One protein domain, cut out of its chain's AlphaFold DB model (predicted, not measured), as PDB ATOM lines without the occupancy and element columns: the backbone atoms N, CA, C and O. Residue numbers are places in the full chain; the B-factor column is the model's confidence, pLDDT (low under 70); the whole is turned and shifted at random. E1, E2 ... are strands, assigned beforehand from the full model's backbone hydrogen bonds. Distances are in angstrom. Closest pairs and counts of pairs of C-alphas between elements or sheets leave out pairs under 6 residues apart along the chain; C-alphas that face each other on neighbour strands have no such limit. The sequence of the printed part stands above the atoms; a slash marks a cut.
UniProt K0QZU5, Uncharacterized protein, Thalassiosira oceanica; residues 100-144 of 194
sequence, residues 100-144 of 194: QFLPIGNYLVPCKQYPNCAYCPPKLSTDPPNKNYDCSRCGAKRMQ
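This is residues 100 to 144 of the 194 residues of an uncharacterized protein of Thalassiosira oceanica (UniProt K0QZU5). With little regular structure, this is a small hairpin of E1 and E2 at one end and a long loop, residues 111 to 144, which reaches away and folds back to pair with the start of E1. Residues 124 to 130 of the loop stick out at the other end. The printed part has 45 residues, with no named helix and two strands, E1 then E2, in one antiparallel sheet; the class is all strand, with 9 residues in named elements. It is compact, radius of gyration of the C-alphas 10.5 A, with an elongated outline of 32 by 21 by 17 A.

E1, residues 100 to 104, and E2, residues 107 to 110, form an antiparallel hairpin with a tight link, at 144 degrees between their directions. C-alphas 101 and 110 face each other at 4.5 A. N 102 and O 109 are within hydrogen-bond range at 2.8 A. Residues 100 to 101 of E1 also pair antiparallel with residues 141 to 142.

E1 spans 12.9 A from C-alpha 100 at (1.427, -51.486, -53.875). E2 spans 10.2 A and ends at C-alpha 110 at (-2.204, -54.709, -57.755).

The C-alphas farthest apart, of Gly 105 and Thr 126, are 32.8 A apart. The printed part has no cut, and no printed residue is under 70 in pLDDT.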
ATOM      1  N   GLN A 100       2.508 -51.648 -54.834       91.19
ATOM      2  CA  GLN A 100       1.427 -51.486 -53.875       91.19
ATOM      3  C   GLN A 100       0.267 -52.395 -54.264       91.19
ATOM      4  O   GLN A 100      -0.065 -52.505 -55.445       91.19
ATOM      5  N   PHE A 101      -0.361 -52.994 -53.257       93.25
ATOM      6  CA  PHE A 101      -1.539 -53.835 -53.402       93.25
ATOM      7  C   PHE A 101      -2.682 -53.283 -52.558       93.25
ATOM      8  O   PHE A 101      -2.490 -52.861 -51.416       93.25
ATOM      9  N   LEU A 102      -3.884 -53.281 -53.121       92.75
ATOM     10  CA  LEU A 102      -5.094 -52.803 -52.475       92.75
ATOM     11  C   LEU A 102      -5.889 -53.993 -51.915       92.75
ATOM     12  O   LEU A 102      -6.156 -54.937 -52.664       92.75
ATOM     13  N   PRO A 103      -6.293 -53.971 -50.634       92.00
ATOM     14  CA  PRO A 103      -7.191 -54.977 -50.088       92.00
ATOM     15  C   PRO A 103      -8.623 -54.741 -50.582       92.00
ATOM     16  O   PRO A 103      -9.214 -53.694 -50.326       92.00
ATOM     17  N   ILE A 104      -9.190 -55.730 -51.271       90.31
ATOM     18  CA  ILE A 104     -10.594 -55.768 -51.692       90.31
ATOM     19  C   ILE A 104     -11.218 -57.043 -51.118       90.31
ATOM     20  O   ILE A 104     -10.985 -58.151 -51.606       90.31
ATOM     21  N   GLY A 105     -12.004 -56.889 -50.048       88.81
ATOM     22  CA  GLY A 105     -12.527 -58.023 -49.284       88.81
ATOM     23  C   GLY A 105     -11.387 -58.858 -48.692       88.81
ATOM     24  O   GLY A 105     -10.553 -58.333 -47.957       88.81
ATOM     25  N   ASN A 106     -11.336 -60.144 -49.046       90.62
ATOM     26  CA  ASN A 106     -10.275 -61.063 -48.614       90.62
ATOM     27  C   ASN A 106      -9.064 -61.109 -49.563       90.62
ATOM     28  O   ASN A 106      -8.084 -61.788 -49.255       90.62
ATOM     29  N   TYR A 107      -9.122 -60.399 -50.691       93.38
ATOM     30  CA  TYR A 107      -8.104 -60.447 -51.737       93.38
ATOM     31  C   TYR A 107      -7.254 -59.177 -51.784       93.38
ATOM     32  O   TYR A 107      -7.661 -58.106 -51.337       93.38
ATOM     33  N   LEU A 108      -6.065 -59.303 -52.365       92.69
ATOM     34  CA  LEU A 108      -5.129 -58.234 -52.675       92.69
ATOM     35  C   LEU A 108      -5.006 -58.128 -54.194       92.69
ATOM     36  O   LEU A 108      -4.675 -59.107 -54.864       92.69
ATOM     37  N   VAL A 109      -5.264 -56.932 -54.718       93.00
ATOM     38  CA  VAL A 109      -5.137 -56.613 -56.146       93.00
ATOM     39  C   VAL A 109      -4.004 -55.609 -56.362       93.00
ATOM     40  O   VAL A 109      -3.802 -54.742 -55.509       93.00
ATOM     41  N   PRO A 110      -3.257 -55.678 -57.474       94.25
ATOM     42  CA  PRO A 110      -2.204 -54.709 -57.755       94.25
ATOM     43  C   PRO A 110      -2.784 -53.307 -57.996       94.25
ATOM     44  O   PRO A 110      -3.769 -53.135 -58.718       94.25
ATOM     45  N   CYS A 111      -2.153 -52.281 -57.425       90.81
ATOM     46  CA  CYS A 111      -2.486 -50.892 -57.730       90.81
ATOM     47  C   CYS A 111      -2.005 -50.529 -59.142       90.81
ATOM     48  O   CYS A 111      -0.858 -50.789 -59.500       90.81
ATOM     49  N   LYS A 112      -2.857 -49.853 -59.926       85.56
ATOM     50  CA  LYS A 112      -2.517 -49.404 -61.292       85.56
ATOM     51  C   LYS A 112      -1.436 -48.319 -61.326       85.56
ATOM     52  O   LYS A 112      -0.781 -48.142 -62.346       85.56
ATOM     53  N   GLN A 113      -1.295 -47.556 -60.244       85.62
ATOM     54  CA  GLN A 113      -0.373 -46.429 -60.148       85.62
ATOM     55  C   GLN A 113       0.360 -46.454 -58.813       85.62
ATOM     56  O   GLN A 113      -0.176 -46.889 -57.790       85.62
ATOM     57  N   TYR A 114       1.586 -45.939 -58.833       84.50
ATOM     58  CA  TYR A 114       2.398 -45.723 -57.650       84.50
ATOM     59  C   TYR A 114       2.872 -44.259 -57.611       84.50
ATOM     60  O   TYR A 114       3.490 -43.809 -58.577       84.50
ATOM     61  N   PRO A 115       2.651 -43.524 -56.505       86.06
ATOM     62  CA  PRO A 115       1.839 -43.896 -55.344       86.06
ATOM     63  C   PRO A 115       0.337 -43.945 -55.683       86.06
ATOM     64  O   PRO A 115      -0.160 -43.084 -56.399       86.06
ATOM     65  N   ASN A 116      -0.407 -44.902 -55.121       87.12
ATOM     66  CA  ASN A 116      -1.846 -45.059 -55.389       87.12
ATOM     67  C   ASN A 116      -2.700 -43.837 -54.978       87.12
ATOM     68  O   ASN A 116      -3.771 -43.603 -55.529       87.12
ATOM     69  N   CYS A 117      -2.255 -43.050 -53.993       88.88
ATOM     70  CA  CYS A 117      -2.864 -41.764 -53.657       88.88
ATOM     71  C   CYS A 117      -1.811 -40.796 -53.101       88.88
ATOM     72  O   CYS A 117      -0.753 -41.223 -52.638       88.88
ATOM     73  N   ALA A 118      -2.133 -39.500 -53.053       88.12
ATOM     74  CA  ALA A 118      -1.236 -38.454 -52.542       88.12
ATOM     75  C   ALA A 118      -0.807 -38.632 -51.067       88.12
ATOM     76  O   ALA A 118       0.159 -38.018 -50.631       88.12
ATOM     77  N   TYR A 119      -1.518 -39.467 -50.306       87.12
ATOM     78  CA  TYR A 119      -1.270 -39.735 -48.884       87.12
ATOM     79  C   TYR A 119      -0.602 -41.099 -48.650       87.12
ATOM     80  O   TYR A 119      -0.464 -41.535 -47.507       87.12
ATOM     81  N   CYS A 120      -0.234 -41.819 -49.714       88.00
ATOM     82  CA  CYS A 120       0.536 -43.049 -49.580       88.00
ATOM     83  C   CYS A 120       1.947 -42.713 -49.070       88.00
ATOM     84  O   CYS A 120       2.621 -41.893 -49.696       88.00
ATOM     85  N   PRO A 121       2.422 -43.345 -47.982       84.44
ATOM     86  CA  PRO A 121       3.739 -43.041 -47.440       84.44
ATOM     87  C   PRO A 121       4.837 -43.440 -48.446       84.44
ATOM     88  O   PRO A 121       4.885 -44.601 -48.877       84.44
ATOM     89  N   PRO A 122       5.728 -42.513 -48.847       82.00
ATOM     90  CA  PRO A 122       6.875 -42.860 -49.673       82.00
ATOM     91  C   PRO A 122       7.872 -43.689 -48.853       82.00
ATOM     92  O   PRO A 122       7.996 -43.513 -47.642       82.00
ATOM     93  N   LYS A 123       8.603 -44.587 -49.520       79.94
ATOM     94  CA  LYS A 123       9.757 -45.262 -48.917       79.94
ATOM     95  C   LYS A 123      10.943 -44.316 -48.987       79.94
ATOM     96  O   LYS A 123      11.366 -43.963 -50.087       79.94
ATOM     97  N   LEU A 124      11.451 -43.910 -47.831       84.00
ATOM     98  CA  LEU A 124      12.662 -43.104 -47.736       84.00
ATOM     99  C   LEU A 124      13.879 -44.026 -47.617       84.00
ATOM    100  O   LEU A 124      13.784 -45.136 -47.097       84.00
ATOM    101  N   SER A 125      15.039 -43.570 -48.088       83.44
ATOM    102  CA  SER A 125      16.303 -44.316 -47.960       83.44
ATOM    103  C   SER A 125      16.732 -44.514 -46.502       83.44
ATOM    104  O   SER A 125      17.481 -45.436 -46.203       83.44
ATOM    105  N   THR A 126      16.242 -43.662 -45.604       87.25
ATOM    106  CA  THR A 126      16.522 -43.672 -44.165       87.25
ATOM    107  C   THR A 126      15.567 -44.548 -43.358       87.25
ATOM    108  O   THR A 126      15.740 -44.672 -42.146       87.25
ATOM    109  N   ASP A 127      14.544 -45.130 -43.987       83.94
ATOM    110  CA  ASP A 127      13.549 -45.910 -43.264       83.94
ATOM    111  C   ASP A 127      14.105 -47.271 -42.806       83.94
ATOM    112  O   ASP A 127      14.825 -47.935 -43.559       83.94
ATOM    113  N   PRO A 128      13.743 -47.736 -41.593       82.88
ATOM    114  CA  PRO A 128      14.168 -49.041 -41.111       82.88
ATOM    115  C   PRO A 128      13.592 -50.164 -41.994       82.88
ATOM    116  O   PRO A 128      12.479 -50.032 -42.517       82.88
ATOM    117  N   PRO A 129      14.303 -51.301 -42.129       75.75
ATOM    118  CA  PRO A 129      13.931 -52.375 -43.053       75.75
ATOM    119  C   PRO A 129      12.528 -52.957 -42.810       75.75
ATOM    120  O   PRO A 129      11.876 -53.361 -43.764       75.75
ATOM    121  N   ASN A 130      12.027 -52.920 -41.568       77.38
ATOM    122  CA  ASN A 130      10.726 -53.484 -41.177       77.38
ATOM    123  C   ASN A 130       9.600 -52.441 -41.040       77.38
ATOM    124  O   ASN A 130       8.597 -52.693 -40.372       77.38
ATOM    125  N   LYS A 131       9.752 -51.241 -41.613       80.62
ATOM    126  CA  LYS A 131       8.695 -50.222 -41.558       80.62
ATOM    127  C   LYS A 131       7.468 -50.678 -42.358       80.62
ATOM    128  O   LYS A 131       7.592 -51.040 -43.525       80.62
ATOM    129  N   ASN A 132       6.284 -50.610 -41.750       80.69
ATOM    130  CA  ASN A 132       5.023 -50.802 -42.461       80.69
ATOM    131  C   ASN A 132       4.648 -49.513 -43.228       80.69
ATOM    132  O   ASN A 132       4.708 -48.419 -42.668       80.69
ATOM    133  N   TYR A 133       4.263 -49.644 -44.497       84.25
ATOM    134  CA  TYR A 133       3.890 -48.540 -45.394       84.25
ATOM    135  C   TYR A 133       2.416 -48.607 -45.817       84.25
ATOM    136  O   TYR A 133       2.050 -48.135 -46.897       84.25
ATOM    137  N   ASP A 134       1.573 -49.213 -44.987       88.50
ATOM    138  CA  ASP A 134       0.131 -49.247 -45.199       88.50
ATOM    139  C   ASP A 134      -0.447 -47.823 -45.202       88.50
ATOM    140  O   ASP A 134      -0.281 -47.043 -44.262       88.50
ATOM    141  N   CYS A 135      -1.140 -47.462 -46.281       88.62
ATOM    142  CA  CYS A 135      -1.787 -46.164 -46.389       88.62
ATOM    143  C   CYS A 135      -3.099 -46.152 -45.600       88.62
ATOM    144  O   CYS A 135      -4.044 -46.855 -45.946       88.62
ATOM    145  N   SER A 136      -3.221 -45.269 -44.610       87.25
ATOM    146  CA  SER A 136      -4.442 -45.137 -43.799       87.25
ATOM    147  C   SER A 136      -5.648 -44.559 -44.556       87.25
ATOM    148  O   SER A 136      -6.768 -44.650 -44.066       87.25
ATOM    149  N   ARG A 137      -5.439 -43.954 -45.738       88.19
ATOM    150  CA  ARG A 137      -6.511 -43.331 -46.536       88.19
ATOM    151  C   ARG A 137      -7.098 -44.268 -47.584       88.19
ATOM    152  O   ARG A 137      -8.311 -44.395 -47.669       88.19
ATOM    153  N   CYS A 138      -6.248 -44.873 -48.414       89.00
ATOM    154  CA  CYS A 138      -6.701 -45.795 -49.458       89.00
ATOM    155  C   CYS A 138      -6.571 -47.267 -49.057       89.00
ATOM    156  O   CYS A 138      -7.037 -48.120 -49.794       89.00
ATOM    157  N   GLY A 139      -5.931 -47.593 -47.931       88.56
ATOM    158  CA  GLY A 139      -5.712 -48.976 -47.502       88.56
ATOM    159  C   GLY A 139      -4.641 -49.722 -48.304       88.56
ATOM    160  O   GLY A 139      -4.388 -50.890 -48.019       88.56
ATOM    161  N   ALA A 140      -4.010 -49.077 -49.293       91.81
ATOM    162  CA  ALA A 140      -2.972 -49.698 -50.103       91.81
ATOM    163  C   ALA A 140      -1.774 -50.083 -49.235       91.81
ATOM    164  O   ALA A 140      -1.225 -49.257 -48.502       91.81
ATOM    165  N   LYS A 141      -1.363 -51.337 -49.360       90.75
ATOM    166  CA  LYS A 141      -0.222 -51.912 -48.666       90.75
ATOM    167  C   LYS A 141       0.966 -51.929 -49.603       90.75
ATOM    168  O   LYS A 141       0.847 -52.374 -50.745       90.75
ATOM    169  N   ARG A 142       2.114 -51.428 -49.154       88.88
ATOM    170  CA  ARG A 142       3.339 -51.499 -49.959       88.88
ATOM    171  C   ARG A 142       3.952 -52.880 -49.801       88.88
ATOM    172  O   ARG A 142       4.467 -53.209 -48.738       88.88
ATOM    173  N   MET A 143       3.909 -53.657 -50.865       87.88
ATOM    174  CA  MET A 143       4.461 -55.001 -50.908       87.88
ATOM    175  C   MET A 143       4.716 -55.383 -52.361       87.88
ATOM    176  O   MET A 143       4.121 -54.790 -53.264       87.88
ATOM    177  N   GLN A 144       5.628 -56.323 -52.580       88.31
ATOM    178  CA  GLN A 144       5.853 -56.909 -53.899       88.31
ATOM    179  C   GLN A 144       4.997 -58.163 -54.059       88.31
ATOM    180  O   GLN A 144       4.481 -58.698 -53.081       88.31
TER     181      GLN A 144